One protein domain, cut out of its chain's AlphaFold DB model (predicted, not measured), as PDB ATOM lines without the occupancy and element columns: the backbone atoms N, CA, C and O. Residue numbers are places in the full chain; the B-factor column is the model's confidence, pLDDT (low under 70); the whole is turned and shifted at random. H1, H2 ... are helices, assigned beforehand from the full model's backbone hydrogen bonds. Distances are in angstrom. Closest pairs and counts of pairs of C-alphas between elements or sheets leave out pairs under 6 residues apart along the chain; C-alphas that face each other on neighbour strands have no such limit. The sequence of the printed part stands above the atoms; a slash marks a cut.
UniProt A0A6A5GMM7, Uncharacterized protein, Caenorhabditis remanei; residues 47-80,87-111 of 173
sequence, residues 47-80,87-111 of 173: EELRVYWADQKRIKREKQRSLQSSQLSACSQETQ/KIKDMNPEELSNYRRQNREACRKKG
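What this domain is: This is residues 47 to 80 and 87 to 111 of the 173 residues of an uncharacterized protein of Caenorhabditis remanei (UniProt A0A6A5GMM7). A long, nearly straight helix, H1, and a helix about half as long, H2, come near each other by their last turns and make a wide, open V. Residues 47 to 71 of H1 stick out as a bare arm that makes much of the length, while H2 reaches away on the other side of the meeting place. The printed part has 59 residues with two named helices, H1 then H2, and no named strand; its class is all helix. It is extended, with a radius of gyration of the C-alphas of 18.5 A, and its C-alphas span 58 by 20 by 17 A.

Where its parts are: H1 holds residues 47 to 80 and is 50.7 A long from first to last C-alpha, from C-alpha 47 at (13.868, -9.529, 6.729) to C-alpha 80 at (-1.533, -8.950, -41.619). H2 holds residues 93 to 110 and is 26.3 A long, ending with C-alpha 110 at (8.722, -21.260, -34.265).

How they stand to each other: H1 and H2 are close but not clearly touching, with 1 pair of C-alphas within 8 A. This closest pair, the C-alphas of Cys 75 and Cys 107, is 7.7 A apart. Their lines stand at a steep tilt of 59 degrees, and they run opposite ways. In H2 every O i to N i+4 pair is within hydrogen-bond range; in H1 it is 28 of 30.

The domain as a whole: The C-alphas of Glu 47 and Asp 90, the two farthest apart, are 57.9 A apart. Residues 81 to 86 are not printed, and C-alphas 80 and 87 are 9.1 A apart across this cut, which lies in the link from H1 to H2. The mean pLDDT of the printed part is 73.3, and the model's confidence is under 70 at residues 65 to 80 and 107 to 111.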
ATOM      1  N   GLU A  47      15.171  -9.787   7.347       84.25
ATOM      2  CA  GLU A  47      13.868  -9.529   6.729       84.25
ATOM      3  C   GLU A  47      13.977  -8.703   5.447       84.25
ATOM      4  O   GLU A  47      13.421  -9.082   4.415       84.25
ATOM      5  N   GLU A  48      14.768  -7.629   5.469       81.56
ATOM      6  CA  GLU A  48      15.035  -6.814   4.280       81.56
ATOM      7  C   GLU A  48      15.690  -7.658   3.169       81.56
ATOM      8  O   GLU A  48      15.326  -7.540   1.997       81.56
ATOM      9  N   LEU A  49      16.584  -8.588   3.527       84.62
ATOM     10  CA  LEU A  49      17.181  -9.531   2.578       84.62
ATOM     11  C   LEU A  49      16.149 -10.495   1.972       84.62
ATOM     12  O   LEU A  49      16.218 -10.778   0.771       84.62
ATOM     13  N   ARG A  50      15.179 -10.991   2.755       86.00
ATOM     14  CA  ARG A  50      14.100 -11.855   2.237       86.00
ATOM     15  C   ARG A  50      13.257 -11.129   1.194       86.00
ATOM     16  O   ARG A  50      13.049 -11.665   0.101       86.00
ATOM     17  N   VAL A  51      12.818  -9.911   1.511       88.56
ATOM     18  CA  VAL A  51      12.019  -9.077   0.602       88.56
ATOM     19  C   VAL A  51      12.819  -8.745  -0.657       88.56
ATOM     20  O   VAL A  51      12.334  -8.964  -1.767       88.56
ATOM     21  N   TYR A  52      14.087  -8.351  -0.506       87.06
ATOM     22  CA  TYR A  52      14.978  -8.055  -1.627       87.06
ATOM     23  C   TYR A  52      15.092  -9.224  -2.618       87.06
ATOM     24  O   TYR A  52      14.970  -9.041  -3.831       87.06
ATOM     25  N   TRP A  53      15.287 -10.453  -2.132       86.56
ATOM     26  CA  TRP A  53      15.362 -11.628  -3.006       86.56
ATOM     27  C   TRP A  53      14.024 -11.972  -3.666       86.56
ATOM     28  O   TRP A  53      14.009 -12.404  -4.825       86.56
ATOM     29  N   ALA A  54      12.907 -11.786  -2.958       87.88
ATOM     30  CA  ALA A  54      11.573 -11.971  -3.520       87.88
ATOM     31  C   ALA A  54      11.310 -10.979  -4.666       87.88
ATOM     32  O   ALA A  54      10.861 -11.380  -5.746       87.88
ATOM     33  N   ASP A  55      11.688  -9.715  -4.476       84.62
ATOM     34  CA  ASP A  55      11.569  -8.671  -5.488       84.62
ATOM     35  C   ASP A  55      12.480  -8.911  -6.686       84.62
ATOM     36  O   ASP A  55      12.024  -8.828  -7.826       84.62
ATOM     37  N   GLN A  56      13.729  -9.324  -6.473       84.50
ATOM     38  CA  GLN A  56      14.620  -9.659  -7.587       84.50
ATOM     39  C   GLN A  56      14.097 -10.833  -8.420       84.50
ATOM     40  O   GLN A  56      14.194 -10.826  -9.652       84.50
ATOM     41  N   LYS A  57      13.474 -11.830  -7.779       87.44
ATOM     42  CA  LYS A  57      12.793 -12.920  -8.492       87.44
ATOM     43  C   LYS A  57      11.611 -12.398  -9.309       87.44
ATOM     44  O   LYS A  57      11.442 -12.827 -10.453       87.44
ATOM     45  N   ARG A  58      10.811 -11.483  -8.756       86.12
ATOM     46  CA  ARG A  58       9.682 -10.850  -9.456       86.12
ATOM     47  C   ARG A  58      10.159 -10.049 -10.669       86.12
ATOM     48  O   ARG A  58       9.697 -10.321 -11.775       86.12
ATOM     49  N   ILE A  59      11.151  -9.180 -10.487       84.94
ATOM     50  CA  ILE A  59      11.755  -8.363 -11.549       84.94
ATOM     51  C   ILE A  59      12.318  -9.251 -12.662       84.94
ATOM     52  O   ILE A  59      12.112  -8.978 -13.843       84.94
ATOM     53  N   LYS A  60      12.998 -10.354 -12.320       86.25
ATOM     54  CA  LYS A  60      13.529 -11.288 -13.324       86.25
ATOM     55  C   LYS A  60      12.416 -11.926 -14.162       86.25
ATOM     56  O   LYS A  60      12.553 -11.999 -15.382       86.25
ATOM     57  N   ARG A  61      11.308 -12.353 -13.538       81.50
ATOM     58  CA  ARG A  61      10.143 -12.899 -14.263       81.50
ATOM     59  C   ARG A  61       9.484 -11.850 -15.150       81.50
ATOM     60  O   ARG A  61       9.094 -12.159 -16.269       81.50
ATOM     61  N   GLU A  62       9.368 -10.623 -14.665       77.06
ATOM     62  CA  GLU A  62       8.772  -9.523 -15.417       77.06
ATOM     63  C   GLU A  62       9.618  -9.140 -16.635       77.06
ATOM     64  O   GLU A  62       9.081  -9.045 -17.735       77.06
ATOM     65  N   LYS A  63      10.946  -9.056 -16.482       80.94
ATOM     66  CA  LYS A  63      11.882  -8.867 -17.602       80.94
ATOM     67  C   LYS A  63      11.794 -10.000 -18.626       80.94
ATOM     68  O   LYS A  63      11.811  -9.753 -19.825       80.94
ATOM     69  N   GLN A  64      11.662 -11.250 -18.183       71.81
ATOM     70  CA  GLN A  64      11.437 -12.366 -19.108       71.81
ATOM     71  C   GLN A  64      10.092 -12.241 -19.834       71.81
ATOM     72  O   GLN A  64      10.019 -12.488 -21.036       71.81
ATOM     73  N   ARG A  65       9.039 -11.817 -19.133       68.56
ATOM     74  CA  ARG A  65       7.707 -11.625 -19.712       68.56
ATOM     75  C   ARG A  65       7.663 -10.457 -20.696       68.56
ATOM     76  O   ARG A  65       6.957 -10.573 -21.690       68.56
ATOM     77  N   SER A  66       8.413  -9.378 -20.463       64.19
ATOM     78  CA  SER A  66       8.502  -8.234 -21.383       64.19
ATOM     79  C   SER A  66       9.306  -8.553 -22.648       64.19
ATOM     80  O   SER A  66       8.932  -8.148 -23.752       64.19
ATOM     81  N   LEU A  67      10.373  -9.349 -22.517       60.22
ATOM     82  CA  LEU A  67      11.119  -9.874 -23.663       60.22
ATOM     83  C   LEU A  67      10.254 -10.833 -24.494       60.22
ATOM     84  O   LEU A  67      10.217 -10.734 -25.720       60.22
ATOM     85  N   GLN A  68       9.492 -11.713 -23.838       57.66
ATOM     86  CA  GLN A  68       8.559 -12.617 -24.515       57.66
ATOM     87  C   GLN A  68       7.363 -11.879 -25.132       57.66
ATOM     88  O   GLN A  68       6.949 -12.215 -26.240       57.66
ATOM     89  N   SER A  69       6.809 -10.857 -24.475       56.34
ATOM     90  CA  SER A  69       5.691 -10.084 -25.027       56.34
ATOM     91  C   SER A  69       6.104  -9.275 -26.257       56.34
ATOM     92  O   SER A  69       5.331  -9.198 -27.211       56.34
ATOM     93  N   SER A  70       7.337  -8.757 -26.295       55.34
ATOM     94  CA  SER A  70       7.884  -8.087 -27.484       55.34
ATOM     95  C   SER A  70       8.031  -9.043 -28.674       55.34
ATOM     96  O   SER A  70       7.692  -8.681 -29.799       55.34
ATOM     97  N   GLN A  71       8.432 -10.297 -28.438       53.03
ATOM     98  CA  GLN A  71       8.498 -11.328 -29.484       53.03
ATOM     99  C   GLN A  71       7.106 -11.781 -29.964       53.03
ATOM    100  O   GLN A  71       6.902 -12.037 -31.151       53.03
ATOM    101  N   LEU A  72       6.117 -11.838 -29.066       49.72
ATOM    102  CA  LEU A  72       4.733 -12.186 -29.412       49.72
ATOM    103  C   LEU A  72       3.996 -11.050 -30.142       49.72
ATOM    104  O   LEU A  72       3.125 -11.326 -30.969       49.72
ATOM    105  N   SER A  73       4.361  -9.790 -29.883       48.75
ATOM    106  CA  SER A  73       3.852  -8.624 -30.621       48.75
ATOM    107  C   SER A  73       4.248  -8.679 -32.103       48.75
ATOM    108  O   SER A  73       3.400  -8.499 -32.980       48.75
ATOM    109  N   ALA A  74       5.498  -9.056 -32.399       47.78
ATOM    110  CA  ALA A  74       5.980  -9.229 -33.773       47.78
ATOM    111  C   ALA A  74       5.264 -10.374 -34.517       47.78
ATOM    112  O   ALA A  74       4.940 -10.246 -35.697       47.78
ATOM    113  N   CYS A  75       4.923 -11.467 -33.822       45.25
ATOM    114  CA  CYS A  75       4.183 -12.581 -34.420       45.25
ATOM    115  C   CYS A  75       2.731 -12.212 -34.800       45.25
ATOM    116  O   CYS A  75       2.164 -12.813 -35.714       45.25
ATOM    117  N   SER A  76       2.130 -11.227 -34.123       48.53
ATOM    118  CA  SER A  76       0.794 -10.714 -34.467       48.53
ATOM    119  C   SER A  76       0.807  -9.751 -35.657       48.53
ATOM    120  O   SER A  76      -0.181  -9.693 -36.387       48.53
ATOM    121  N   GLN A  77       1.902  -9.016 -35.877       49.38
ATOM    122  CA  GLN A  77       2.001  -8.061 -36.989       49.38
ATOM    123  C   GLN A  77       2.309  -8.745 -38.330       49.38
ATOM    124  O   GLN A  77       1.733  -8.373 -39.348       49.38
ATOM    125  N   GLU A  78       3.117  -9.810 -38.336       47.25
ATOM    126  CA  GLU A  78       3.506 -10.514 -39.575       47.25
ATOM    127  C   GLU A  78       2.331 -11.199 -40.303       47.25
ATOM    128  O   GLU A  78       2.401 -11.450 -41.502       47.25
ATOM    129  N   THR A  79       1.218 -11.481 -39.614       49.00
ATOM    130  CA  THR A  79       0.075 -12.184 -40.235       49.00
ATOM    131  C   THR A  79      -0.844 -11.246 -41.035       49.00
ATOM    132  O   THR A  79      -1.728 -11.718 -41.748       49.00
ATOM    133  N   GLN A  80      -0.663  -9.922 -40.941       50.53
ATOM    134  CA  GLN A  80      -1.533  -8.950 -41.619       50.53
ATOM    135  C   GLN A  80      -1.102  -8.612 -43.057       50.53
ATOM    136  O   GLN A  80      -1.868  -7.968 -43.766       50.53
ATOM    137  N   LYS A  87     -10.549 -10.211 -44.361       80.69
ATOM    138  CA  LYS A  87     -10.466  -9.529 -43.061       80.69
ATOM    139  C   LYS A  87     -11.211 -10.366 -42.020       80.69
ATOM    140  O   LYS A  87     -12.222 -10.981 -42.332       80.69
ATOM    141  N   ILE A  88     -10.752 -10.344 -40.768       80.19
ATOM    142  CA  ILE A  88     -11.342 -11.137 -39.670       80.19
ATOM    143  C   ILE A  88     -12.851 -10.904 -39.523       80.19
ATOM    144  O   ILE A  88     -13.589 -11.849 -39.264       80.19
ATOM    145  N   LYS A  89     -13.297  -9.661 -39.725       80.38
ATOM    146  CA  LYS A  89     -14.712  -9.271 -39.681       80.38
ATOM    147  C   LYS A  89     -15.575  -9.889 -40.789       80.38
ATOM    148  O   LYS A  89     -16.784  -9.965 -40.625       80.38
ATOM    149  N   ASP A  90     -14.949 -10.326 -41.877       85.12
ATOM    150  CA  ASP A  90     -15.605 -10.861 -43.069       85.12
ATOM    151  C   ASP A  90     -15.474 -12.403 -43.136       85.12
ATOM    152  O   ASP A  90     -15.886 -13.019 -44.118       85.12
ATOM    153  N   MET A  91     -14.878 -13.039 -42.112       87.38
ATOM    154  CA  MET A  91     -14.750 -14.498 -42.014       87.38
ATOM    155  C   MET A  91     -15.976 -15.131 -41.355       87.38
ATOM    156  O   MET A  91     -16.531 -14.596 -40.394       87.38
ATOM    157  N   ASN A  92     -16.352 -16.324 -41.817       90.94
ATOM    158  CA  ASN A  92     -17.378 -17.115 -41.142       90.94
ATOM    159  C   ASN A  92     -16.822 -17.756 -39.836       90.94
ATOM    160  O   ASN A  92     -15.605 -17.796 -39.621       90.94
ATOM    161  N   PRO A  93     -17.678 -18.268 -38.928       87.19
ATOM    162  CA  PRO A  93     -17.230 -18.834 -37.649       87.19
ATOM    163  C   PRO A  93     -16.261 -20.021 -37.786       87.19
ATOM    164  O   PRO A  93     -15.384 -20.221 -36.941       87.19
ATOM    165  N   GLU A  94     -16.396 -20.801 -38.857       86.69
ATOM    166  CA  GLU A  94     -15.580 -21.985 -39.128       86.69
ATOM    167  C   GLU A  94     -14.181 -21.611 -39.649       86.69
ATOM    168  O   GLU A  94     -13.165 -22.101 -39.148       86.69
ATOM    169  N   GLU A  95     -14.110 -20.646 -40.562       85.56
ATOM    170  CA  GLU A  95     -12.892 -19.988 -41.034       85.56
ATOM    171  C   GLU A  95     -12.150 -19.330 -39.863       85.56
ATOM    172  O   GLU A  95     -10.935 -19.489 -39.730       85.56
ATOM    173  N   LEU A  96     -12.870 -18.668 -38.948       86.81
ATOM    174  CA  LEU A  96     -12.276 -18.029 -37.774       86.81
ATOM    175  C   LEU A  96     -11.664 -19.050 -36.800       86.81
ATOM    176  O   LEU A  96     -10.587 -18.819 -36.240       86.81
ATOM    177  N   SER A  97     -12.331 -20.189 -36.606       85.62
ATOM    178  CA  SER A  97     -11.825 -21.305 -35.797       85.62
ATOM    179  C   SER A  97     -10.536 -21.879 -36.389       85.62
ATOM    180  O   SER A  97      -9.533 -22.046 -35.683       85.62
ATOM    181  N   ASN A  98     -10.525 -22.100 -37.704       87.69
ATOM    182  CA  ASN A  98      -9.359 -22.597 -38.426       87.69
ATOM    183  C   ASN A  98      -8.202 -21.589 -38.416       87.69
ATOM    184  O   ASN A  98      -7.068 -21.977 -38.141       87.69
ATOM    185  N   TYR A  99      -8.475 -20.295 -38.600       85.81
ATOM    186  CA  TYR A  99      -7.477 -19.225 -38.510       85.81
ATOM    187  C   TYR A  99      -6.801 -19.182 -37.129       85.81
ATOM    188  O   TYR A  99      -5.572 -19.174 -37.024       85.81
ATOM    189  N   ARG A 100      -7.585 -19.244 -36.042       84.19
ATOM    190  CA  ARG A 100      -7.049 -19.297 -34.667       84.19
ATOM    191  C   ARG A 100      -6.212 -20.554 -34.426       84.19
ATOM    192  O   ARG A 100      -5.176 -20.485 -33.764       84.19
ATOM    193  N   ARG A 101      -6.649 -21.701 -34.960       84.25
ATOM    194  CA  ARG A 101      -5.921 -22.975 -34.870       84.25
ATOM    195  C   ARG A 101      -4.578 -22.903 -35.597       84.25
ATOM    196  O   ARG A 101      -3.562 -23.238 -34.993       84.25
ATOM    197  N   GLN A 102      -4.568 -22.407 -36.834       81.38
ATOM    198  CA  GLN A 102      -3.358 -22.247 -37.643       81.38
ATOM    199  C   GLN A 102      -2.347 -21.309 -36.976       81.38
ATOM    200  O   GLN A 102      -1.183 -21.675 -36.844       81.38
ATOM    201  N   ASN A 103      -2.785 -20.153 -36.466       79.94
ATOM    202  CA  ASN A 103      -1.889 -19.230 -35.762       79.94
ATOM    203  C   ASN A 103      -1.298 -19.861 -34.494       79.94
ATOM    204  O   ASN A 103      -0.105 -19.736 -34.230       79.94
ATOM    205  N   ARG A 104      -2.102 -20.614 -33.730       77.69
ATOM    206  CA  ARG A 104      -1.617 -21.335 -32.543       77.69
ATOM    207  C   ARG A 104      -0.560 -22.385 -32.891       77.69
ATOM    208  O   ARG A 104       0.363 -22.608 -32.108       77.69
ATOM    209  N   GLU A 105      -0.700 -23.053 -34.029       74.81
ATOM    210  CA  GLU A 105       0.232 -24.086 -34.479       74.81
ATOM    211  C   GLU A 105       1.514 -23.500 -35.085       74.81
ATOM    212  O   GLU A 105       2.607 -23.981 -34.780       74.81
ATOM    213  N   ALA A 106       1.408 -22.404 -35.838       71.56
ATOM    214  CA  ALA A 106       2.554 -21.659 -36.353       71.56
ATOM    215  C   ALA A 106       3.454 -21.135 -35.218       71.56
ATOM    216  O   ALA A 106       4.672 -21.329 -35.254       71.56
ATOM    217  N   CYS A 107       2.861 -20.579 -34.152       63.12
ATOM    218  CA  CYS A 107       3.609 -20.128 -32.972       63.12
ATOM    219  C   CYS A 107       4.337 -21.275 -32.251       63.12
ATOM    220  O   CYS A 107       5.426 -21.082 -31.717       63.12
ATOM    221  N   ARG A 108       3.765 -22.487 -32.244       66.19
ATOM    222  CA  ARG A 108       4.403 -23.667 -31.636       66.19
ATOM    223  C   ARG A 108       5.589 -24.176 -32.449       66.19
ATOM    224  O   ARG A 108       6.563 -24.630 -31.857       66.19
ATOM    225  N   LYS A 109       5.528 -24.096 -33.782       60.12
ATOM    226  CA  LYS A 109       6.635 -24.516 -34.656       60.12
ATOM    227  C   LYS A 109       7.840 -23.570 -34.560       60.12
ATOM    228  O   LYS A 109       8.953 -24.070 -34.439       60.12
ATOM    229  N   LYS A 110       7.633 -22.244 -34.487       57.12
ATOM    230  CA  LYS A 110       8.722 -21.260 -34.265       57.12
ATOM    231  C   LYS A 110       9.464 -21.457 -32.926       57.12
ATOM    232  O   LYS A 110      10.629 -21.103 -32.827       57.12
ATOM    233  N   GLY A 111       8.830 -22.054 -31.911       53.59
ATOM    234  CA  GLY A 111       9.484 -22.376 -30.632       53.59
ATOM    235  C   GLY A 111      10.353 -23.642 -30.644       53.59
ATOM    236  O   GLY A 111      11.098 -23.866 -29.698       53.59
TER     237      GLY A 111